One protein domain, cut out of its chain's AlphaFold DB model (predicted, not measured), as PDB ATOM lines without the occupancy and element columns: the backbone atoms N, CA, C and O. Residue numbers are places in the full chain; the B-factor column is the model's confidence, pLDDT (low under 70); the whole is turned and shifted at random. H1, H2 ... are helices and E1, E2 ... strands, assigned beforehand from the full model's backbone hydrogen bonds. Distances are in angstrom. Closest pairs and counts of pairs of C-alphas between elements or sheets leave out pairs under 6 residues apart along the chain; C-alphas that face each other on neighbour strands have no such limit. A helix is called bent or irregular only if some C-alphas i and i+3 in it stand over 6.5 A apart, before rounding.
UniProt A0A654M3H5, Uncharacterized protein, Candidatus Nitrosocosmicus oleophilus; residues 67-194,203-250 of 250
ATOM      1  N   ASN A  67      69.129  82.088  54.754       62.47
ATOM      2  CA  ASN A  67      68.385  81.090  53.977       62.47
ATOM      3  C   ASN A  67      69.291  79.906  53.580       62.47
ATOM      4  O   ASN A  67      69.973  79.957  52.553       62.47
ATOM      5  N   ILE A  68      69.274  78.830  54.369       67.38
ATOM      6  CA  ILE A  68      70.121  77.641  54.190       67.38
ATOM      7  C   ILE A  68      69.956  77.086  52.768       67.38
ATOM      8  O   ILE A  68      70.934  76.725  52.114       67.38
ATOM      9  N   GLY A  69      68.734  77.146  52.226       67.50
ATOM     10  CA  GLY A  69      68.441  76.774  50.841       67.50
ATOM     11  C   GLY A  69      69.227  77.570  49.789       67.50
ATOM     12  O   GLY A  69      69.650  76.996  48.788       67.50
ATOM     13  N   LYS A  70      69.499  78.864  50.016       65.31
ATOM     14  CA  LYS A  70      70.303  79.694  49.099       65.31
ATOM     15  C   LYS A  70      71.771  79.268  49.122       65.31
ATOM     16  O   LYS A  70      72.369  79.104  48.065       65.31
ATOM     17  N   ILE A  71      72.336  79.033  50.308       67.88
ATOM     18  CA  ILE A  71      73.724  78.561  50.466       67.88
ATOM     19  C   ILE A  71      73.900  77.200  49.783       67.88
ATOM     20  O   ILE A  71      74.872  76.995  49.051       67.88
ATOM     21  N   ILE A  72      72.937  76.292  49.974       72.00
ATOM     22  CA  ILE A  72      72.924  74.974  49.330       72.00
ATOM     23  C   ILE A  72      72.862  75.126  47.807       72.00
ATOM     24  O   ILE A  72      73.681  74.532  47.109       72.00
ATOM     25  N   LEU A  73      71.961  75.964  47.282       73.69
ATOM     26  CA  LEU A  73      71.848  76.214  45.843       73.69
ATOM     27  C   LEU A  73      73.166  76.732  45.248       73.69
ATOM     28  O   LEU A  73      73.636  76.200  44.243       73.69
ATOM     29  N   TYR A  74      73.802  77.722  45.878       70.69
ATOM     30  CA  TYR A  74      75.083  78.261  45.412       70.69
ATOM     31  C   TYR A  74      76.211  77.240  45.471       70.69
ATOM     32  O   TYR A  74      76.994  77.134  44.527       70.69
ATOM     33  N   SER A  75      76.261  76.450  46.542       70.06
ATOM     34  CA  SER A  75      77.231  75.366  46.682       70.06
ATOM     35  C   SER A  75      77.058  74.340  45.563       70.06
ATOM     36  O   SER A  75      78.039  73.951  44.933       70.06
ATOM     37  N   ILE A  76      75.815  73.971  45.232       75.25
ATOM     38  CA  ILE A  76      75.502  73.074  44.113       75.25
ATOM     39  C   ILE A  76      75.951  73.685  42.780       75.25
ATOM     40  O   ILE A  76      76.623  73.009  42.002       75.25
ATOM     41  N   VAL A  77      75.638  74.959  42.518       75.75
ATOM     42  CA  VAL A  77      76.048  75.643  41.280       75.75
ATOM     43  C   VAL A  77      77.571  75.666  41.149       75.75
ATOM     44  O   VAL A  77      78.081  75.314  40.086       75.75
ATOM     45  N   ILE A  78      78.303  76.000  42.219       75.06
ATOM     46  CA  ILE A  78      79.774  75.995  42.239       75.06
ATOM     47  C   ILE A  78      80.310  74.585  41.988       75.06
ATOM     48  O   ILE A  78      81.184  74.420  41.139       75.06
ATOM     49  N   ILE A  79      79.779  73.563  42.666       73.62
ATOM     50  CA  ILE A  79      80.208  72.168  42.486       73.62
ATOM     51  C   ILE A  79      79.990  71.725  41.037       73.62
ATOM     52  O   ILE A  79      80.900  71.161  40.426       73.62
ATOM     53  N   ILE A  80      78.829  72.023  40.445       77.75
ATOM     54  CA  ILE A  80      78.547  71.722  39.036       77.75
ATOM     55  C   ILE A  80      79.560  72.436  38.131       77.75
ATOM     56  O   ILE A  80      80.126  71.815  37.226       77.75
ATOM     57  N   LEU A  81      79.844  73.714  38.392       76.31
ATOM     58  CA  LEU A  81      80.832  74.500  37.648       76.31
ATOM     59  C   LEU A  81      82.236  73.882  37.738       76.31
ATOM     60  O   LEU A  81      82.890  73.675  36.717       76.31
ATOM     61  N   VAL A  82      82.683  73.515  38.938       74.31
ATOM     62  CA  VAL A  82      83.995  72.904  39.195       74.31
ATOM     63  C   VAL A  82      84.104  71.540  38.505       74.31
ATOM     64  O   VAL A  82      85.047  71.293  37.747       74.31
ATOM     65  N   VAL A  83      83.129  70.652  38.720       72.69
ATOM     66  CA  VAL A  83      83.150  69.269  38.216       72.69
ATOM     67  C   VAL A  83      83.099  69.233  36.693       72.69
ATOM     68  O   VAL A  83      83.870  68.498  36.064       72.69
ATOM     69  N   THR A  84      82.222  70.033  36.077       72.31
ATOM     70  CA  THR A  84      82.129  70.101  34.611       72.31
ATOM     71  C   THR A  84      83.449  70.561  34.000       72.31
ATOM     72  O   THR A  84      83.903  69.974  33.016       72.31
ATOM     73  N   ARG A  85      84.135  71.525  34.623       72.88
ATOM     74  CA  ARG A  85      85.416  72.051  34.136       72.88
ATOM     75  C   ARG A  85      86.597  71.113  34.348       72.88
ATOM     76  O   ARG A  85      87.388  70.932  33.419       72.88
ATOM     77  N   LEU A  86      86.693  70.462  35.505       68.69
ATOM     78  CA  LEU A  86      87.754  69.487  35.782       68.69
ATOM     79  C   LEU A  86      87.705  68.296  34.817       68.69
ATOM     80  O   LEU A  86      88.749  67.847  34.337       68.69
ATOM     81  N   LYS A  87      86.504  67.816  34.464       71.75
ATOM     82  CA  LYS A  87      86.352  66.741  33.467       71.75
ATOM     83  C   LYS A  87      86.905  67.146  32.097       71.75
ATOM     84  O   LYS A  87      87.545  66.327  31.436       71.75
ATOM     85  N   TRP A  88      86.699  68.399  31.692       69.06
ATOM     86  CA  TRP A  88      87.127  68.904  30.382       69.06
ATOM     87  C   TRP A  88      88.637  69.101  30.292       69.06
ATOM     88  O   TRP A  88      89.224  68.840  29.243       69.06
ATOM     89  N   ALA A  89      89.270  69.493  31.398       67.44
ATOM     90  CA  ALA A  89      90.718  69.626  31.482       67.44
ATOM     91  C   ALA A  89      91.451  68.303  31.196       67.44
ATOM     92  O   ALA A  89      92.494  68.300  30.538       67.44
ATOM     93  N   LYS A  90      90.897  67.175  31.669       70.19
ATOM     94  CA  LYS A  90      91.528  65.853  31.538       70.19
ATOM     95  C   LYS A  90      91.362  65.239  30.144       70.19
ATOM     96  O   LYS A  90      92.357  64.842  29.543       70.19
ATOM     97  N   HIS A  91      90.140  65.197  29.614       74.00
ATOM     98  CA  HIS A  91      89.818  64.392  28.422       74.00
ATOM     99  C   HIS A  91      89.716  65.199  27.122       74.00
ATOM    100  O   HIS A  91      89.545  64.627  26.048       74.00
ATOM    101  N   GLY A  92      89.816  66.530  27.202       78.38
ATOM    102  CA  GLY A  92      89.401  67.383  26.098       78.38
ATOM    103  C   GLY A  92      87.890  67.345  25.897       78.38
ATOM    104  O   GLY A  92      87.158  66.604  26.557       78.38
ATOM    105  N   ARG A  93      87.389  68.176  24.986       85.88
ATOM    106  CA  ARG A  93      85.956  68.216  24.679       85.88
ATOM    107  C   ARG A  93      85.715  68.214  23.185       85.88
ATOM    108  O   ARG A  93      86.391  68.935  22.456       85.88
ATOM    109  N   LYS A  94      84.682  67.485  22.760       88.88
ATOM    110  CA  LYS A  94      84.095  67.662  21.433       88.88
ATOM    111  C   LYS A  94      83.558  69.084  21.329       88.88
ATOM    112  O   LYS A  94      82.772  69.526  22.183       88.88
ATOM    113  N   VAL A  95      84.002  69.788  20.299       89.31
ATOM    114  CA  VAL A  95      83.658  71.182  20.055       89.31
ATOM    115  C   VAL A  95      82.646  71.265  18.928       89.31
ATOM    116  O   VAL A  95      82.819  70.685  17.862       89.31
ATOM    117  N   THR A  96      81.585  72.025  19.168       89.94
ATOM    118  CA  THR A  96      80.666  72.468  18.125       89.94
ATOM    119  C   THR A  96      80.442  73.962  18.287       89.94
ATOM    120  O   THR A  96      80.473  74.485  19.405       89.94
ATOM    121  N   ARG A  97      80.181  74.657  17.176       88.25
ATOM    122  CA  ARG A  97      79.891  76.098  17.181       88.25
ATOM    123  C   ARG A  97      78.789  76.461  18.180       88.25
ATOM    124  O   ARG A  97      78.978  77.359  18.994       88.25
ATOM    125  N   LYS A  98      77.675  75.717  18.159       88.88
ATOM    126  CA  LYS A  98      76.537  75.925  19.072       88.88
ATOM    127  C   LYS A  98      76.959  75.795  20.537       88.88
ATOM    128  O   LYS A  98      76.638  76.663  21.339       88.88
ATOM    129  N   LYS A  99      77.734  74.756  20.869       88.50
ATOM    130  CA  LYS A  99      78.182  74.508  22.242       88.50
ATOM    131  C   LYS A  99      79.055  75.643  22.772       88.50
ATOM    132  O   LYS A  99      78.790  76.105  23.871       88.50
ATOM    133  N   ILE A 100      80.029  76.135  21.994       89.12
ATOM    134  CA  ILE A 100      80.903  77.248  22.426       89.12
ATOM    135  C   ILE A 100      80.091  78.518  22.713       89.12
ATOM    136  O   ILE A 100      80.350  79.202  23.704       89.12
ATOM    137  N   ILE A 101      79.123  78.840  21.846       87.50
ATOM    138  CA  ILE A 101      78.296  80.047  21.978       87.50
ATOM    139  C   ILE A 101      77.424  79.960  23.233       87.50
ATOM    140  O   ILE A 101      77.473  80.870  24.055       87.50
ATOM    141  N   ILE A 102      76.696  78.851  23.409       87.94
ATOM    142  CA  ILE A 102      75.832  78.628  24.582       87.94
ATOM    143  C   ILE A 102      76.640  78.747  25.874       87.94
ATOM    144  O   ILE A 102      76.237  79.443  26.799       87.94
ATOM    145  N   GLU A 103      77.812  78.117  25.922       86.25
ATOM    146  CA  GLU A 103      78.687  78.185  27.090       86.25
ATOM    147  C   GLU A 103      79.152  79.612  27.387       86.25
ATOM    148  O   GLU A 103      79.171  80.032  28.537       86.25
ATOM    149  N   SER A 104      79.530  80.363  26.353       89.12
ATOM    150  CA  SER A 104      80.016  81.734  26.521       89.12
ATOM    151  C   SER A 104      78.917  82.648  27.055       89.12
ATOM    152  O   SER A 104      79.173  83.418  27.976       89.12
ATOM    153  N   ILE A 105      77.694  82.518  26.526       89.19
ATOM    154  CA  ILE A 105      76.516  83.249  27.010       89.19
ATOM    155  C   ILE A 105      76.225  82.876  28.465       89.19
ATOM    156  O   ILE A 105      75.996  83.759  29.281       89.19
ATOM    157  N   PHE A 106      76.290  81.588  28.805       87.06
ATOM    158  CA  PHE A 106      76.033  81.110  30.160       87.06
ATOM    159  C   PHE A 106      76.982  81.729  31.200       87.06
ATOM    160  O   PHE A 106      76.517  82.223  32.225       87.06
ATOM    161  N   PHE A 107      78.296  81.776  30.945       87.31
ATOM    162  CA  PHE A 107      79.227  82.407  31.899       87.31
ATOM    163  C   PHE A 107      79.115  83.919  31.933       87.31
ATOM    164  O   PHE A 107      79.221  84.499  33.008       87.31
ATOM    165  N   LEU A 108      78.880  84.555  30.784       90.56
ATOM    166  CA  LEU A 108      78.611  85.988  30.748       90.56
ATOM    167  C   LEU A 108      77.375  86.331  31.580       90.56
ATOM    168  O   LEU A 108      77.427  87.280  32.354       90.56
ATOM    169  N   ALA A 109      76.304  85.540  31.480       87.81
ATOM    170  CA  ALA A 109      75.092  85.730  32.266       87.81
ATOM    171  C   ALA A 109      75.358  85.559  33.767       87.81
ATOM    172  O   ALA A 109      75.009  86.443  34.543       87.81
ATOM    173  N   ILE A 110      76.035  84.478  34.178       85.44
ATOM    174  CA  ILE A 110      76.392  84.261  35.591       85.44
ATOM    175  C   ILE A 110      77.260  85.403  36.119       85.44
ATOM    176  O   ILE A 110      76.946  85.971  37.160       85.44
ATOM    177  N   GLY A 111      78.323  85.766  35.397       89.94
ATOM    178  CA  GLY A 111      79.200  86.864  35.791       89.94
ATOM    179  C   GLY A 111      78.441  88.186  35.902       89.94
ATOM    180  O   GLY A 111      78.587  88.891  36.893       89.94
ATOM    181  N   SER A 112      77.562  88.480  34.942       89.88
ATOM    182  CA  SER A 112      76.754  89.705  34.945       89.88
ATOM    183  C   SER A 112      75.775  89.756  36.116       89.88
ATOM    184  O   SER A 112      75.644  90.807  36.727       89.88
ATOM    185  N   ILE A 113      75.122  88.641  36.464       85.88
ATOM    186  CA  ILE A 113      74.214  88.567  37.623       85.88
ATOM    187  C   ILE A 113      74.975  88.864  38.919       85.88
ATOM    188  O   ILE A 113      74.510  89.643  39.746       85.88
ATOM    189  N   VAL A 114      76.160  88.272  39.081       86.75
ATOM    190  CA  VAL A 114      76.980  88.441  40.288       86.75
ATOM    191  C   VAL A 114      77.562  89.857  40.396       86.75
ATOM    192  O   VAL A 114      77.657  90.396  41.492       86.75
ATOM    193  N   ILE A 115      77.918  90.486  39.276       90.44
ATOM    194  CA  ILE A 115      78.346  91.892  39.247       90.44
ATOM    195  C   ILE A 115      77.154  92.837  39.467       90.44
ATOM    196  O   ILE A 115      77.281  93.854  40.139       90.44
ATOM    197  N   PHE A 116      75.973  92.519  38.937       86.31
ATOM    198  CA  PHE A 116      74.772  93.325  39.160       86.31
ATOM    199  C   PHE A 116      74.376  93.357  40.645       86.31
ATOM    200  O   PHE A 116      74.032  94.417  41.166       86.31
ATOM    201  N   ASP A 117      74.511  92.226  41.342       83.19
ATOM    202  CA  ASP A 117      74.359  92.130  42.799       83.19
ATOM    203  C   ASP A 117      75.240  93.144  43.550       83.19
ATOM    204  O   ASP A 117      74.786  93.774  44.504       83.19
ATOM    205  N   SER A 118      76.469  93.377  43.083       85.88
ATOM    206  CA  SER A 118      77.376  94.380  43.652       85.88
ATOM    207  C   SER A 118      76.808  95.799  43.594       85.88
ATOM    208  O   SER A 118      76.868  96.546  44.571       85.88
ATOM    209  N   PHE A 119      76.221  96.181  42.463       85.25
ATOM    210  CA  PHE A 119      75.627  97.508  42.306       85.25
ATOM    211  C   PHE A 119      74.331  97.645  43.110       85.25
ATOM    212  O   PHE A 119      74.107  98.673  43.746       85.25
ATOM    213  N   TYR A 120      73.493  96.607  43.109       81.12
ATOM    214  CA  TYR A 120      72.147  96.674  43.677       81.12
ATOM    215  C   TYR A 120      72.101  96.432  45.194       81.12
ATOM    216  O   TYR A 120      71.447  97.179  45.917       81.12
ATOM    217  N   ASN A 121      72.794  95.401  45.686       75.31
ATOM    218  CA  ASN A 121      72.722  94.980  47.090       75.31
ATOM    219  C   ASN A 121      73.876  95.521  47.941       75.31
ATOM    220  O   ASN A 121      73.687  95.757  49.131       75.31
ATOM    221  N   VAL A 122      75.060  95.729  47.355       76.81
ATOM    222  CA  VAL A 122      76.239  96.255  48.079       76.81
ATOM    223  C   VAL A 122      76.336  97.775  47.980       76.81
ATOM    224  O   VAL A 122      76.989  98.407  48.805       76.81
ATOM    225  N   GLY A 123      75.676  98.375  46.985       77.50
ATOM    226  CA  GLY A 123      75.697  99.819  46.771       77.50
ATOM    227  C   GLY A 123      77.016 100.321  46.186       77.50
ATOM    228  O   GLY A 123      77.403 101.462  46.440       77.50
ATOM    229  N   ILE A 124      77.725  99.492  45.409       83.69
ATOM    230  CA  ILE A 124      78.907  99.959  44.675       83.69
ATOM    231  C   ILE A 124      78.488 101.080  43.709       83.69
ATOM    232  O   ILE A 124      77.527 100.906  42.956       83.69
ATOM    233  N   PRO A 125      79.189 102.230  43.692       84.50
ATOM    234  CA  PRO A 125      78.850 103.320  42.788       84.50
ATOM    235  C   PRO A 125      78.929 102.887  41.324       84.50
ATOM    236  O   PRO A 125      79.908 102.267  40.904       84.50
ATOM    237  N   ILE A 126      77.951 103.303  40.516       85.62
ATOM    238  CA  ILE A 126      77.886 102.971  39.083       85.62
ATOM    239  C   ILE A 126      79.143 103.399  38.306       85.62
ATOM    240  O   ILE A 126      79.472 102.807  37.284       85.62
ATOM    241  N   LEU A 127      79.898 104.379  38.816       84.75
ATOM    242  CA  LEU A 127      81.169 104.819  38.239       84.75
ATOM    243  C   LEU A 127      82.209 103.683  38.144       84.75
ATOM    244  O   LEU A 127      83.021 103.686  37.219       84.75
ATOM    245  N   TYR A 128      82.151 102.677  39.029       87.75
ATOM    246  CA  TYR A 128      83.013 101.486  38.973       87.75
ATOM    247  C   TYR A 128      82.721 100.573  37.772       87.75
ATOM    248  O   TYR A 128      83.550  99.732  37.425       87.75
ATOM    249  N   LEU A 129      81.606 100.771  37.064       88.75
ATOM    250  CA  LEU A 129      81.329 100.047  35.826       88.75
ATOM    251  C   LEU A 129      82.401 100.311  34.759       88.75
ATOM    252  O   LEU A 129      82.790  99.394  34.041       88.75
ATOM    253  N   ILE A 130      82.917 101.543  34.680       90.12
ATOM    254  CA  ILE A 130      83.947 101.922  33.704       90.12
ATOM    255  C   ILE A 130      85.223 101.081  33.890       90.12
ATOM    256  O   ILE A 130      85.596 100.380  32.944       90.12
ATOM    257  N   PRO A 131      85.889 101.070  35.065       92.62
ATOM    258  CA  PRO A 131      87.076 100.242  35.257       92.62
ATOM    259  C   PRO A 131      86.783  98.744  35.102       92.62
ATOM    260  O   PRO A 131      87.628  98.025  34.570       92.62
ATOM    261  N   TYR A 132      85.590  98.261  35.472       94.56
ATOM    262  CA  TYR A 132      85.217  96.858  35.257       94.56
ATOM    263  C   TYR A 132      85.186  96.492  33.774       94.56
ATOM    264  O   TYR A 132      85.779  95.486  33.377       94.56
ATOM    265  N   LEU A 133      84.550  97.318  32.939       94.44
ATOM    266  CA  LEU A 133      84.495  97.098  31.494       94.44
ATOM    267  C   LEU A 133      85.883  97.190  30.854       94.44
ATOM    268  O   LEU A 133      86.212  96.351  30.015       94.44
ATOM    269  N   VAL A 134      86.717  98.147  31.272       95.06
ATOM    270  CA  VAL A 134      88.102  98.273  30.783       95.06
ATOM    271  C   VAL A 134      88.899  97.000  31.072       95.06
ATOM    272  O   VAL A 134      89.521  96.446  30.164       95.06
ATOM    273  N   VAL A 135      88.839  96.491  32.307       96.19
ATOM    274  CA  VAL A 135      89.519  95.249  32.704       96.19
ATOM    275  C   VAL A 135      88.982  94.055  31.917       96.19
ATOM    276  O   VAL A 135      89.762  93.275  31.366       96.19
ATOM    277  N   PHE A 136      87.659  93.935  31.809       96.50
ATOM    278  CA  PHE A 136      87.006  92.845  31.093       96.50
ATOM    279  C   PHE A 136      87.395  92.810  29.607       96.50
ATOM    280  O   PHE A 136      87.901  91.792  29.127       96.50
ATOM    281  N   PHE A 137      87.212  93.915  28.875       96.12
ATOM    282  CA  PHE A 137      87.519  93.977  27.444       96.12
ATOM    283  C   PHE A 137      89.023  93.901  27.173       96.12
ATOM    284  O   PHE A 137      89.439  93.223  26.227       96.12
ATOM    285  N   GLY A 138      89.845  94.531  28.018       95.69
ATOM    286  CA  GLY A 138      91.301  94.462  27.922       95.69
ATOM    287  C   GLY A 138      91.803  93.022  28.019       95.69
ATOM    288  O   GLY A 138      92.549  92.559  27.152       95.69
ATOM    289  N   LEU A 139      91.326  92.263  29.007       95.88
ATOM    290  CA  LEU A 139      91.731  90.869  29.191       95.88
ATOM    291  C   LEU A 139      91.092  89.911  28.193       95.88
ATOM    292  O   LEU A 139      91.729  88.933  27.792       95.88
ATOM    293  N   GLN A 140      89.881  90.207  27.723       95.81
ATOM    294  CA  GLN A 140      89.284  89.498  26.597       95.81
ATOM    295  C   GLN A 140      90.148  89.625  25.340       95.81
ATOM    296  O   GLN A 140      90.411  88.621  24.666       95.81
ATOM    297  N   HIS A 141      90.617  90.836  25.031       94.12
ATOM    298  CA  HIS A 141      91.498  91.079  23.896       94.12
ATOM    299  C   HIS A 141      92.865  90.409  24.087       94.12
ATOM    300  O   HIS A 141      93.318  89.671  23.210       94.12
ATOM    301  N   TYR A 142      93.473  90.574  25.264       93.62
ATOM    302  CA  TYR A 142      94.752  89.956  25.611       93.62
ATOM    303  C   TYR A 142      94.723  88.428  25.462       93.62
ATOM    304  O   TYR A 142      95.578  87.844  24.791       93.62
ATOM    305  N   SER A 143      93.701  87.783  26.030       93.81
ATOM    306  CA  SER A 143      93.504  86.334  25.957       93.81
ATOM    307  C   SER A 143      93.280  85.856  24.522       93.81
ATOM    308  O   SER A 143      93.838  84.843  24.095       93.81
ATOM    309  N   PHE A 144      92.523  86.607  23.720       92.38
ATOM    310  CA  PHE A 144      92.318  86.285  22.309       92.38
ATOM    311  C   PHE A 144      93.630  86.275  21.499       92.38
ATOM    312  O   PHE A 144      93.812  85.407  20.635       92.38
ATOM    313  N   LEU A 145      94.545  87.207  21.784       89.81
ATOM    314  CA  LEU A 145      95.842  87.295  21.109       89.81
ATOM    315  C   LEU A 145      96.804  86.178  21.543       89.81
ATOM    316  O   LEU A 145      97.422  85.546  20.685       89.81
ATOM    317  N   HIS A 146      96.882  85.881  22.843       88.62
ATOM    318  CA  HIS A 146      97.924  85.008  23.410       88.62
ATOM    319  C   HIS A 146      97.495  83.550  23.643       88.62
ATOM    320  O   HIS A 146      98.324  82.703  23.961       88.62
ATOM    321  N   SER A 147      96.223  83.202  23.445       86.19
ATOM    322  CA  SER A 147      95.710  81.844  23.709       86.19
ATOM    323  C   SER A 147      96.190  80.755  22.742       86.19
ATOM    324  O   SER A 147      95.913  79.576  22.953       86.19
ATOM    325  N   ASN A 148      96.917  81.115  21.685       81.94
ATOM    326  CA  ASN A 148      97.308  80.189  20.624       81.94
ATOM    327  C   ASN A 148      98.229  79.054  21.101       81.94
ATOM    328  O   ASN A 148      98.078  77.923  20.645       81.94
ATOM    329  N   SER A 149      99.141  79.346  22.031       75.56
ATOM    330  CA  SER A 149     100.052  78.362  22.633       75.56
ATOM    331  C   SER A 149      99.352  77.422  23.615       75.56
ATOM    332  O   SER A 149      99.830  76.323  23.875       75.56
ATOM    333  N   PHE A 150      98.199  77.832  24.147       77.31
ATOM    334  CA  PHE A 150      97.503  77.125  25.218       77.31
ATOM    335  C   PHE A 150      96.363  76.235  24.730       77.31
ATOM    336  O   PHE A 150      95.664  75.679  25.573       77.31
ATOM    337  N   ILE A 151      96.127  76.126  23.416       88.25
ATOM    338  CA  ILE A 151      94.981  75.411  22.839       88.25
ATOM    339  C   ILE A 151      95.454  74.460  21.737       88.25
ATOM    340  O   ILE A 151      95.971  74.892  20.703       88.25
ATOM    341  N   SER A 152      95.194  73.165  21.919       88.19
ATOM    342  CA  SER A 152      95.430  72.125  20.919       88.19
ATOM    343  C   SER A 152      94.116  71.562  20.383       88.19
ATOM    344  O   SER A 152      93.176  71.296  21.135       88.19
ATOM    345  N   PHE A 153      94.064  71.389  19.063       90.94
ATOM    346  CA  PHE A 153      92.952  70.773  18.348       90.94
ATOM    347  C   PHE A 153      93.404  69.442  17.754       90.94
ATOM    348  O   PHE A 153      94.522  69.344  17.251       90.94
ATOM    349  N   TRP A 154      92.531  68.442  17.782       91.06
ATOM    350  CA  TRP A 154      92.712  67.197  17.035       91.06
ATOM    351  C   TRP A 154      91.369  66.712  16.504       91.06
ATOM    352  O   TRP A 154      90.314  67.029  17.064       91.06
ATOM    353  N   ALA A 155      91.414  65.977  15.400       89.12
ATOM    354  CA  ALA A 155      90.259  65.274  14.876       89.12
ATOM    355  C   ALA A 155      90.308  63.821  15.343       89.12
ATOM    356  O   ALA A 155      91.374  63.209  15.372       89.12
ATOM    357  N   ASP A 156      89.152  63.288  15.713       89.62
ATOM    358  CA  ASP A 156      88.981  61.849  15.891       89.62
ATOM    359  C   ASP A 156      88.890  61.183  14.512       89.62
ATOM    360  O   ASP A 156      87.993  61.507  13.723       89.62
ATOM    361  N   SER A 157      89.816  60.265  14.239       84.12
ATOM    362  CA  SER A 157      89.926  59.514  12.981       84.12
ATOM    363  C   SER A 157      88.638  58.777  12.593       84.12
ATOM    364  O   SER A 157      88.322  58.671  11.407       84.12
ATOM    365  N   LYS A 158      87.841  58.319  13.567       85.81
ATOM    366  CA  LYS A 158      86.617  57.541  13.306       85.81
ATOM    367  C   LYS A 158      85.401  58.418  13.043       85.81
ATOM    368  O   LYS A 158      84.610  58.143  12.146       85.81
ATOM    369  N   THR A 159      85.221  59.463  13.847       83.44
ATOM    370  CA  THR A 159      83.998  60.286  13.820       83.44
ATOM    371  C   THR A 159      84.160  61.603  13.068       83.44
ATOM    372  O   THR A 159      83.187  62.353  12.947       83.44
ATOM    373  N   LYS A 160      85.383  61.927  12.616       83.19
ATOM    374  CA  LYS A 160      85.789  63.238  12.069       83.19
ATOM    375  C   LYS A 160      85.408  64.416  12.970       83.19
ATOM    376  O   LYS A 160      85.319  65.559  12.521       83.19
ATOM    377  N   SER A 161      85.140  64.158  14.250       89.00
ATOM    378  CA  SER A 161      84.723  65.206  15.169       89.00
ATOM    379  C   SER A 161      85.930  65.937  15.737       89.00
ATOM    380  O   SER A 161      86.956  65.338  16.054       89.00
ATOM    381  N   ILE A 162      85.806  67.261  15.825       90.25
ATOM    382  CA  ILE A 162      86.887  68.140  16.263       90.25
ATOM    383  C   ILE A 162      86.854  68.230  17.788       90.25
ATOM    384  O   ILE A 162      85.841  68.615  18.389       90.25
ATOM    385  N   TYR A 163      87.981  67.915  18.407       91.25
ATOM    386  CA  TYR A 163      88.202  68.041  19.835       91.25
ATOM    387  C   TYR A 163      89.171  69.177  20.133       91.25
ATOM    388  O   TYR A 163      90.032  69.518  19.322       91.25
ATOM    389  N   VAL A 164      89.021  69.762  21.321       90.25
ATOM    390  CA  VAL A 164      89.941  70.774  21.839       90.25
ATOM    391  C   VAL A 164      90.389  70.429  23.257       90.25
ATOM    392  O   VAL A 164      89.589  69.957  24.075       90.25
ATOM    393  N   LYS A 165      91.659  70.702  23.551       88.75
ATOM    394  CA  LYS A 165      92.272  70.654  24.885       88.75
ATOM    395  C   LYS A 165      93.039  71.942  25.111       88.75
ATOM    396  O   LYS A 165      93.573  72.529  24.174       88.75
ATOM    397  N   GLY A 166      93.111  72.345  26.372       84.31
ATOM    398  CA  GLY A 166      93.864  73.516  26.782       84.31
ATOM    399  C   GLY A 166      92.984  74.622  27.348       84.31
ATOM    400  O   GLY A 166      91.784  74.434  27.547       84.31
ATOM    401  N   GLY A 167      93.602  75.745  27.710       81.81
ATOM    402  CA  GLY A 167      92.929  76.814  28.457       81.81
ATOM    403  C   GLY A 167      92.504  76.420  29.879       81.81
ATOM    404  O   GLY A 167      91.737  77.144  30.507       81.81
ATOM    405  N   THR A 168      92.995  75.291  30.410       81.12
ATOM    406  CA  THR A 168      92.626  74.775  31.740       81.12
ATOM    407  C   THR A 168      92.861  75.802  32.841       81.12
ATOM    408  O   THR A 168      91.990  75.995  33.680       81.12
ATOM    409  N   HIS A 169      94.002  76.495  32.813       82.44
ATOM    410  CA  HIS A 169      94.335  77.512  33.812       82.44
ATOM    411  C   HIS A 169      93.355  78.689  33.792       82.44
ATOM    412  O   HIS A 169      92.984  79.190  34.843       82.44
ATOM    413  N   ILE A 170      92.865  79.079  32.611       87.44
ATOM    414  CA  ILE A 170      91.885  80.163  32.462       87.44
ATOM    415  C   ILE A 170      90.494  79.713  32.917       87.44
ATOM    416  O   ILE A 170      89.792  80.459  33.594       87.44
ATOM    417  N   HIS A 171      90.109  78.469  32.625       84.62
ATOM    418  CA  HIS A 171      88.885  77.896  33.186       84.62
ATOM    419  C   HIS A 171      88.948  77.779  34.714       84.62
ATOM    420  O   HIS A 171      87.960  78.070  35.380       84.62
ATOM    421  N   LEU A 172      90.099  77.387  35.266       82.25
ATOM    422  CA  LEU A 172      90.316  77.323  36.708       82.25
ATOM    423  C   LEU A 172      90.276  78.722  37.335       82.25
ATOM    424  O   LEU A 172      89.605  78.901  38.344       82.25
ATOM    425  N   ALA A 173      90.907  79.714  36.704       87.38
ATOM    426  CA  ALA A 173      90.841  81.106  37.138       87.38
ATOM    427  C   ALA A 173      89.392  81.612  37.186       87.38
ATOM    428  O   ALA A 173      89.007  82.245  38.163       87.38
ATOM    429  N   TYR A 174      88.568  81.277  36.186       88.88
ATOM    430  CA  TYR A 174      87.139  81.609  36.189       88.88
ATOM    431  C   TYR A 174      86.376  80.955  37.339       88.88
ATOM    432  O   TYR A 174      85.580  81.611  38.011       88.88
ATOM    433  N   VAL A 175      86.629  79.670  37.591       85.38
ATOM    434  CA  VAL A 175      86.019  78.952  38.715       85.38
ATOM    435  C   VAL A 175      86.410  79.602  40.042       85.38
ATOM    436  O   VAL A 175      85.530  79.856  40.858       85.38
ATOM    437  N   ILE A 176      87.691  79.928  40.240       85.06
ATOM    438  CA  ILE A 176      88.189  80.588  41.456       85.06
ATOM    439  C   ILE A 176      87.577  81.985  41.610       85.06
ATOM    440  O   ILE A 176      87.073  82.307  42.684       85.06
ATOM    441  N   GLY A 177      87.565  82.800  40.551       87.75
ATOM    442  CA  GLY A 177      86.988  84.147  40.576       87.75
ATOM    443  C   GLY A 177      85.491  84.132  40.889       87.75
ATOM    444  O   GLY A 177      85.029  84.848  41.770       87.75
ATOM    445  N   THR A 178      84.739  83.238  40.247       86.81
ATOM    446  CA  THR A 178      83.295  83.098  40.491       86.81
ATOM    447  C   THR A 178      83.009  82.557  41.892       86.81
ATOM    448  O   THR A 178      82.171  83.105  42.603       86.81
ATOM    449  N   ALA A 179      83.710  81.502  42.320       83.88
ATOM    450  CA  ALA A 179      83.496  80.891  43.630       83.88
ATOM    451  C   ALA A 179      83.854  81.854  44.765       83.88
ATOM    452  O   ALA A 179      83.068  82.010  45.694       83.88
ATOM    453  N   SER A 180      84.998  82.536  44.676       85.50
ATOM    454  CA  SER A 180      85.408  83.522  45.679       85.50
ATOM    455  C   SER A 180      84.418  84.680  45.778       85.50
ATOM    456  O   SER A 180      84.008  85.032  46.882       85.50
ATOM    457  N   ARG A 181      83.934  85.203  44.646       86.88
ATOM    458  CA  ARG A 181      82.923  86.261  44.642       86.88
ATOM    459  C   ARG A 181      81.598  85.809  45.267       86.88
ATOM    460  O   ARG A 181      81.024  86.571  46.041       86.88
ATOM    461  N   ILE A 182      81.145  84.582  44.993       81.56
ATOM    462  CA  ILE A 182      79.947  84.008  45.633       81.56
ATOM    463  C   ILE A 182      80.163  83.829  47.140       81.56
ATOM    464  O   ILE A 182      79.299  84.215  47.922       81.56
ATOM    465  N   ILE A 183      81.310  83.285  47.564       79.44
ATOM    466  CA  ILE A 183      81.653  83.112  48.985       79.44
ATOM    467  C   ILE A 183      81.592  84.460  49.704       79.44
ATOM    468  O   ILE A 183      80.980  84.560  50.759       79.44
ATOM    469  N   ILE A 184      82.151  85.512  49.107       78.19
ATOM    470  CA  ILE A 184      82.139  86.861  49.682       78.19
ATOM    471  C   ILE A 184      80.724  87.448  49.720       78.19
ATOM    472  O   ILE A 184      80.361  88.035  50.736       78.19
ATOM    473  N   SER A 185      79.884  87.217  48.700       75.44
ATOM    474  CA  SER A 185      78.448  87.549  48.788       75.44
ATOM    475  C   SER A 185      77.760  86.851  49.956       75.44
ATOM    476  O   SER A 185      76.929  87.450  50.635       75.44
ATOM    477  N   VAL A 186      78.074  85.582  50.203       70.62
ATOM    478  CA  VAL A 186      77.469  84.842  51.313       70.62
ATOM    479  C   VAL A 186      77.987  85.363  52.657       70.62
ATOM    480  O   VAL A 186      77.178  85.618  53.543       70.62
ATOM    481  N   LEU A 187      79.301  85.563  52.794       67.88
ATOM    482  CA  LEU A 187      79.953  85.947  54.050       67.88
ATOM    483  C   LEU A 187      79.664  87.389  54.479       67.88
ATOM    484  O   LEU A 187      79.426  87.628  55.657       67.88
ATOM    485  N   PHE A 188      79.715  88.346  53.550       63.50
ATOM    486  CA  PHE A 188      79.636  89.771  53.888       63.50
ATOM    487  C   PHE A 188      78.246  90.367  53.700       63.50
ATOM    488  O   PHE A 188      77.909  91.342  54.362       63.50
ATOM    489  N   ILE A 189      77.452  89.823  52.776       58.31
ATOM    490  CA  ILE A 189      76.224  90.488  52.330       58.31
ATOM    491  C   ILE A 189      74.986  89.775  52.880       58.31
ATOM    492  O   ILE A 189      73.977  90.432  53.116       58.31
ATOM    493  N   GLY A 190      75.011  88.451  53.101       51.16
ATOM    494  CA  GLY A 190      73.831  87.684  53.550       51.16
ATOM    495  C   GLY A 190      72.596  87.836  52.635       51.16
ATOM    496  O   GLY A 190      71.505  87.375  52.959       51.16
ATOM    497  N   SER A 191      72.763  88.499  51.485       50.38
ATOM    498  CA  SER A 191      71.717  89.210  50.746       50.38
ATOM    499  C   SER A 191      72.040  89.270  49.254       50.38
ATOM    500  O   SER A 191      72.006  90.324  48.632       50.38
ATOM    501  N   LEU A 192      72.301  88.118  48.637       47.44
ATOM    502  CA  LEU A 192      72.174  88.037  47.175       47.44
ATOM    503  C   LEU A 192      70.709  88.240  46.717       47.44
ATOM    504  O   LEU A 192      70.459  88.496  45.549       47.44
ATOM    505  N   PHE A 193      69.735  88.127  47.638       46.22
ATOM    506  CA  PHE A 193      68.292  88.270  47.380       46.22
ATOM    507  C   PHE A 193      67.497  88.679  48.632       46.22
ATOM    508  O   PHE A 193      66.393  88.168  48.853       46.22
ATOM    509  N   THR A 194      68.072  89.472  49.532       43.78
ATOM    510  CA  THR A 194      67.272  90.083  50.603       43.78
ATOM    511  C   THR A 194      66.834  91.441  50.065       43.78
ATOM    512  O   THR A 194      67.678  92.143  49.515       43.78
ATOM    513  N   ILE A 203      77.088 103.993  52.305       51.22
ATOM    514  CA  ILE A 203      78.323 103.216  52.485       51.22
ATOM    515  C   ILE A 203      78.525 103.084  53.995       51.22
ATOM    516  O   ILE A 203      79.251 103.870  54.592       51.22
ATOM    517  N   ASP A 204      77.852 102.125  54.629       55.09
ATOM    518  CA  ASP A 204      78.009 101.915  56.078       55.09
ATOM    519  C   ASP A 204      79.292 101.135  56.420       55.09
ATOM    520  O   ASP A 204      79.763 101.167  57.554       55.09
ATOM    521  N   ASN A 205      79.900 100.445  55.442       68.62
ATOM    522  CA  ASN A 205      81.093  99.631  55.676       68.62
ATOM    523  C   ASN A 205      82.079  99.669  54.496       68.62
ATOM    524  O   ASN A 205      81.976  98.904  53.532       68.62
ATOM    525  N   SER A 206      83.074 100.555  54.588       71.38
ATOM    526  CA  SER A 206      84.128 100.737  53.577       71.38
ATOM    527  C   SER A 206      84.905  99.451  53.272       71.38
ATOM    528  O   SER A 206      85.304  99.226  52.129       71.38
ATOM    529  N   THR A 207      85.059  98.566  54.261       73.69
ATOM    530  CA  THR A 207      85.739  97.271  54.108       73.69
ATOM    531  C   THR A 207      84.950  96.322  53.209       73.69
ATOM    532  O   THR A 207      85.532  95.648  52.362       73.69
ATOM    533  N   GLN A 208      83.623  96.289  53.356       76.38
ATOM    534  CA  GLN A 208      82.744  95.451  52.541       76.38
ATOM    535  C   GLN A 208      82.741  95.912  51.083       76.38
ATOM    536  O   GLN A 208      82.901  95.091  50.183       76.38
ATOM    537  N   VAL A 209      82.630  97.224  50.851       81.62
ATOM    538  CA  VAL A 209      82.702  97.796  49.499       81.62
ATOM    539  C   VAL A 209      84.049  97.478  48.854       81.62
ATOM    540  O   VAL A 209      84.082  96.986  47.728       81.62
ATOM    541  N   LEU A 210      85.158  97.690  49.571       80.75
ATOM    542  CA  LEU A 210      86.494  97.392  49.059       80.75
ATOM    543  C   LEU A 210      86.653  95.906  48.715       80.75
ATOM    544  O   LEU A 210      87.130  95.584  47.626       80.75
ATOM    545  N   ALA A 211      86.231  95.006  49.607       80.19
ATOM    546  CA  ALA A 211      86.274  93.571  49.358       80.19
ATOM    547  C   ALA A 211      85.468  93.212  48.103       80.19
ATOM    548  O   ALA A 211      86.007  92.581  47.194       80.19
ATOM    549  N   THR A 212      84.218  93.670  47.994       87.88
ATOM    550  CA  THR A 212      83.387  93.388  46.819       87.88
ATOM    551  C   THR A 212      84.021  93.916  45.537       87.88
ATOM    552  O   THR A 212      84.107  93.164  44.573       87.88
ATOM    553  N   VAL A 213      84.567  95.136  45.536       90.19
ATOM    554  CA  VAL A 213      85.267  95.690  44.364       90.19
ATOM    555  C   VAL A 213      86.458  94.817  43.954       90.19
ATOM    556  O   VAL A 213      86.643  94.555  42.765       90.19
ATOM    557  N   VAL A 214      87.261  94.340  44.910       88.62
ATOM    558  CA  VAL A 214      88.408  93.459  44.630       88.62
ATOM    559  C   VAL A 214      87.951  92.138  44.004       88.62
ATOM    560  O   VAL A 214      88.531  91.691  43.011       88.62
ATOM    561  N   PHE A 215      86.896  91.521  44.540       91.00
ATOM    562  CA  PHE A 215      86.376  90.260  44.005       91.00
ATOM    563  C   PHE A 215      85.617  90.434  42.682       91.00
ATOM    564  O   PHE A 215      85.665  89.537  41.842       91.00
ATOM    565  N   ASP A 216      84.993  91.588  42.449       93.56
ATOM    566  CA  ASP A 216      84.413  91.956  41.156       93.56
ATOM    567  C   ASP A 216      85.495  92.084  40.091       93.56
ATOM    568  O   ASP A 216      85.363  91.523  39.004       93.56
ATOM    569  N   LEU A 217      86.612  92.741  40.410       93.44
ATOM    570  CA  LEU A 217      87.760  92.815  39.509       93.44
ATOM    571  C   LEU A 217      88.325  91.423  39.216       93.44
ATOM    572  O   LEU A 217      88.559  91.102  38.053       93.44
ATOM    573  N   LEU A 218      88.482  90.564  40.229       92.81
ATOM    574  CA  LEU A 218      88.927  89.180  40.033       92.81
ATOM    575  C   LEU A 218      87.973  88.394  39.115       92.81
ATOM    576  O   LEU A 218      88.420  87.671  38.215       92.81
ATOM    577  N   LEU A 219      86.661  88.564  39.298       94.56
ATOM    578  CA  LEU A 219      85.646  87.973  38.434       94.56
ATOM    579  C   LEU A 219      85.764  88.510  37.001       94.56
ATOM    580  O   LEU A 219      85.846  87.703  36.076       94.56
ATOM    581  N   MET A 220      85.866  89.828  36.807       95.88
ATOM    582  CA  MET A 220      86.006  90.458  35.487       95.88
ATOM    583  C   MET A 220      87.286  90.031  34.767       95.88
ATOM    584  O   MET A 220      87.245  89.750  33.567       95.88
ATOM    585  N   ILE A 221      88.398  89.891  35.499       94.38
ATOM    586  CA  ILE A 221      89.657  89.347  34.979       94.38
ATOM    587  C   ILE A 221      89.418  87.947  34.419       94.38
ATOM    588  O   ILE A 221      89.704  87.653  33.257       94.38
ATOM    589  N   SER A 222      88.858  87.077  35.253       94.50
ATOM    590  CA  SER A 222      88.687  85.670  34.919       94.50
ATOM    591  C   SER A 222      87.658  85.439  33.800       94.50
ATOM    592  O   SER A 222      87.882  84.618  32.906       94.50
ATOM    593  N   LEU A 223      86.569  86.215  33.793       95.06
ATOM    594  CA  LEU A 223      85.523  86.187  32.776       95.06
ATOM    595  C   LEU A 223      86.038  86.737  31.439       95.06
ATOM    596  O   LEU A 223      85.816  86.109  30.402       95.06
ATOM    597  N   GLY A 224      86.783  87.846  31.450       95.38
ATOM    598  CA  GLY A 224      87.413  88.408  30.253       95.38
ATOM    599  C   GLY A 224      88.355  87.402  29.593       95.38
ATOM    600  O   GLY A 224      88.199  87.077  28.411       95.38
ATOM    601  N   LEU A 225      89.266  86.808  30.374       94.62
ATOM    602  CA  LEU A 225      90.177  85.766  29.888       94.62
ATOM    603  C   LEU A 225      89.421  84.579  29.268       94.62
ATOM    604  O   LEU A 225      89.791  84.104  28.187       94.62
ATOM    605  N   LEU A 226      88.355  84.117  29.926       93.44
ATOM    606  CA  LEU A 226      87.533  82.996  29.474       93.44
ATOM    607  C   LEU A 226      86.836  83.284  28.139       93.44
ATOM    608  O   LEU A 226      86.899  82.469  27.211       93.44
ATOM    609  N   VAL A 227      86.193  84.445  28.023       94.31
ATOM    610  CA  VAL A 227      85.498  84.864  26.800       94.31
ATOM    611  C   VAL A 227      86.493  85.029  25.648       94.31
ATOM    612  O   VAL A 227      86.201  84.617  24.521       94.31
ATOM    613  N   GLY A 228      87.695  85.548  25.920       93.19
ATOM    614  CA  GLY A 228      88.775  85.653  24.934       93.19
ATOM    615  C   GLY A 228      89.196  84.294  24.362       93.19
ATOM    616  O   GLY A 228      89.266  84.133  23.138       93.19
ATOM    617  N   ILE A 229      89.378  83.284  25.224       92.19
ATOM    618  CA  ILE A 229      89.663  81.905  24.791       92.19
ATOM    619  C   ILE A 229      88.512  81.331  23.976       92.19
ATOM    620  O   ILE A 229      88.742  80.775  22.902       92.19
ATOM    621  N   ASN A 230      87.271  81.464  24.444       92.50
ATOM    622  CA  ASN A 230      86.123  80.906  23.732       92.50
ATOM    623  C   ASN A 230      85.979  81.518  22.333       92.50
ATOM    624  O   ASN A 230      85.731  80.792  21.365       92.50
ATOM    625  N   ARG A 231      86.222  82.828  22.200       92.06
ATOM    626  CA  ARG A 231      86.275  83.516  20.903       92.06
ATOM    627  C   ARG A 231      87.370  82.938  20.006       92.06
ATOM    628  O   ARG A 231      87.114  82.677  18.830       92.06
ATOM    629  N   ARG A 232      88.570  82.687  20.547       91.94
ATOM    630  CA  ARG A 232      89.666  82.059  19.792       91.94
ATOM    631  C   ARG A 232      89.300  80.658  19.316       91.94
ATOM    632  O   ARG A 232      89.513  80.344  18.145       91.94
ATOM    633  N   ILE A 233      88.734  79.839  20.203       92.44
ATOM    634  CA  ILE A 233      88.314  78.470  19.886       92.44
ATOM    635  C   ILE A 233      87.281  78.487  18.760       92.44
ATOM    636  O   ILE A 233      87.391  77.700  17.828       92.44
ATOM    637  N   LEU A 234      86.311  79.402  18.816       93.38
ATOM    638  CA  LEU A 234      85.286  79.545  17.787       93.38
ATOM    639  C   LEU A 234      85.877  79.898  16.414       93.38
ATOM    640  O   LEU A 234      85.480  79.310  15.408       93.38
ATOM    641  N   ILE A 235      86.833  80.829  16.367       92.19
ATOM    642  CA  ILE A 235      87.490  81.226  15.114       92.19
ATOM    643  C   ILE A 235      88.304  80.066  14.535       92.19
ATOM    644  O   ILE A 235      88.112  79.731  13.366       92.19
ATOM    645  N   ARG A 236      89.150  79.407  15.339       92.06
ATOM    646  CA  ARG A 236      89.942  78.251  14.874       92.06
ATOM    647  C   ARG A 236      89.054  77.088  14.448       92.06
ATOM    648  O   ARG A 236      89.266  76.518  13.388       92.06
ATOM    649  N   TYR A 237      87.989  76.803  15.195       91.94
ATOM    650  CA  TYR A 237      87.001  75.798  14.802       91.94
ATOM    651  C   TYR A 237      86.413  76.082  13.411       91.94
ATOM    652  O   TYR A 237      86.330  75.174  12.589       91.94
ATOM    653  N   ASN A 238      86.057  77.335  13.110       92.12
ATOM    654  CA  ASN A 238      85.548  77.704  11.786       92.12
ATOM    655  C   ASN A 238      86.614  77.566  10.683       92.12
ATOM    656  O   ASN A 238      86.279  77.165   9.569       92.12
ATOM    657  N   LEU A 239      87.883  77.876  10.965       92.12
ATOM    658  CA  LEU A 239      88.980  77.699  10.002       92.12
ATOM    659  C   LEU A 239      89.231  76.220   9.694       92.12
ATOM    660  O   LEU A 239      89.332  75.853   8.526       92.12
ATOM    661  N   ILE A 240      89.240  75.372  10.722       91.56
ATOM    662  CA  ILE A 240      89.370  73.916  10.581       91.56
ATOM    663  C   ILE A 240      88.186  73.360   9.785       91.56
ATOM    664  O   ILE A 240      88.371  72.647   8.804       91.56
ATOM    665  N   ASN A 241      86.960  73.744  10.150       89.56
ATOM    666  CA  ASN A 241      85.745  73.260   9.493       89.56
ATOM    667  C   ASN A 241      85.624  73.717   8.026       89.56
ATOM    668  O   ASN A 241      84.920  73.087   7.247       89.56
ATOM    669  N   THR A 242      86.297  74.806   7.641       91.56
ATOM    670  CA  THR A 242      86.366  75.284   6.246       91.56
ATOM    671  C   THR A 242      87.597  74.770   5.491       91.56
ATOM    672  O   THR A 242      87.826  75.188   4.358       91.56
ATOM    673  N   GLY A 243      88.406  73.893   6.098       89.31
ATOM    674  CA  GLY A 243      89.618  73.332   5.492       89.31
ATOM    675  C   GLY A 243      90.791  74.312   5.374       89.31
ATOM    676  O   GLY A 243      91.793  73.997   4.736       89.31
ATOM    677  N   LYS A 244      90.691  75.502   5.981       89.38
ATOM    678  CA  LYS A 244      91.728  76.549   5.942       89.38
ATOM    679  C   LYS A 244      92.850  76.321   6.958       89.38
ATOM    680  O   LYS A 244      93.904  76.940   6.848       89.38
ATOM    681  N   GLU A 245      92.627  75.458   7.942       89.62
ATOM    682  CA  GLU A 245      93.591  75.094   8.978       89.62
ATOM    683  C   GLU A 245      93.630  73.566   9.118       89.62
ATOM    684  O   GLU A 245      92.588  72.932   9.286       89.62
ATOM    685  N   LYS A 246      94.827  72.971   9.028       87.38
ATOM    686  CA  LYS A 246      95.035  71.526   9.205       87.38
ATOM    687  C   LYS A 246      95.310  71.211  10.676       87.38
ATOM    688  O   LYS A 246      96.001  71.972  11.349       87.38
ATOM    689  N   ILE A 247      94.798  70.082  11.159       89.31
ATOM    690  CA  ILE A 247      94.998  69.595  12.532       89.31
ATOM    691  C   ILE A 247      95.466  68.144  12.521       89.31
ATOM    692  O   ILE A 247      95.261  67.439  11.539       89.31
ATOM    693  N   SER A 248      96.097  67.703  13.610       84.00
ATOM    694  CA  SER A 248      96.507  66.306  13.764       84.00
ATOM    695  C   SER A 248      95.288  65.393  13.907       84.00
ATOM    696  O   SER A 248      94.373  65.710  14.676       84.00
ATOM    697  N   GLU A 249      95.316  64.247  13.241       82.44
ATOM    698  CA  GLU A 249      94.367  63.155  13.461       82.44
ATOM    699  C   GLU A 249      94.889  62.242  14.578       82.44
ATOM    700  O   GLU A 249      96.098  62.016  14.686       82.44
ATOM    701  N   LYS A 250      93.988  61.785  15.452       77.19
ATOM    702  CA  LYS A 250      94.279  60.833  16.528       77.19
ATOM    703  C   LYS A 250      93.347  59.628  16.486       77.19
ATOM    704  O   LYS A 250      92.222  59.738  15.935       77.19
TER     705      LYS A 250
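This is residues 67 to 194 and 203 to 250 of the 250 residues of an uncharacterized protein of Candidatus Nitrosocosmicus oleophilus (UniProt A0A654M3H5). A small two-stranded hairpin, E1 and E2, sits at one end of an elongated body of five long helices. H5 is the long core helix, with H2, H3 and H4 packed round it, and H1 packs on H4. The printed part has 176 residues, with five named helices and two named strands in the order H1 H2 H3 E1 E2 H4 H5; the sheet, in the order E1 - E2, is antiparallel, and the class is mostly helix. It is compact by its radius of gyration of the C-alphas, 18.1 A, and its C-alphas span 60 by 34 by 22 A.

E1 is residues 151 to 155 and E2 residues 162 to 166, each 13.7 A long from first to last C-alpha. H5, residues 206 to 241, is 52.0 A long and ends at C-alpha 241 (85.745, 73.260, 9.493). H4 is residues 168 to 189, 30.7 A. H3, residues 126 to 150, is 35.3 A; it has a kink of 43 degrees near residue 144 and is irregular, with C-alphas 145 and 148 7.3 A apart. H2 is residues 97 to 120, 34.4 A. H1, residues 68 to 91, is 35.0 A and begins at C-alpha 68 (70.121, 77.641, 54.190).

E1 and E2 form a hairpin, antiparallel at 155 degrees between their directions, with N 152 and O 165 at 2.8 A and N 163 and O 154 at 2.8 A. Residues 93 to 94 pair antiparallel with residues 163 to 164 of E2, and residues 248 to 249 pair parallel with residues 154 to 155 of E1. The closest C-alphas of E1 and H5, those of Ile 151 and Ile 233, are 7.9 A apart. H4 and H5 are both hubs, touching three helices each. They touch each other at a shallow tilt of 28 degrees, opposite ways, closest at the C-alphas of Tyr 174 and Ser 222, 4.5 A. H2 touches H5 at a shallow tilt of 12 degrees, opposite ways, closest at the C-alphas of Ser 104 and Val 227, 6.3 A. H2 and H4 only just touch, with 3 pairs of C-alphas within 8 A, the closest being Gly 111 and Thr 178, 7.3 A. H2, H4 and H5 make a bundle, three helices side by side. H3 touches residues 216 to 232 of H5 at a tilt of 38 degrees, only just steep, the same way, closest at the C-alphas of Gln 140 and Gly 228, 4.2 A. H1 touches H4 at a shallow tilt of 8 degrees, opposite ways, closest at the C-alphas of Ala 89 and Thr 168, 5.5 A; it is apart from H3 and H5. Every O i to N i+4 pair is within hydrogen-bond range in H1, H4 and H5, against 19 of 20 in H2 and 16 of 21 in H3.

The two C-alphas farthest apart, those of Lys 158 and Asp 204, are 62.2 A apart. Residues 195 to 202 are not printed, and C-alphas 194 and 203 are 17.3 A apart across this cut, in the link from H4 to H5. Of the links that are printed whole, E1 to E2 is short and the others are tight. The mean pLDDT of the printed part is 83.4; it is under 70 at residues 67 to 71, 86, 88 to 89, 187 to 194 and 203 to 205.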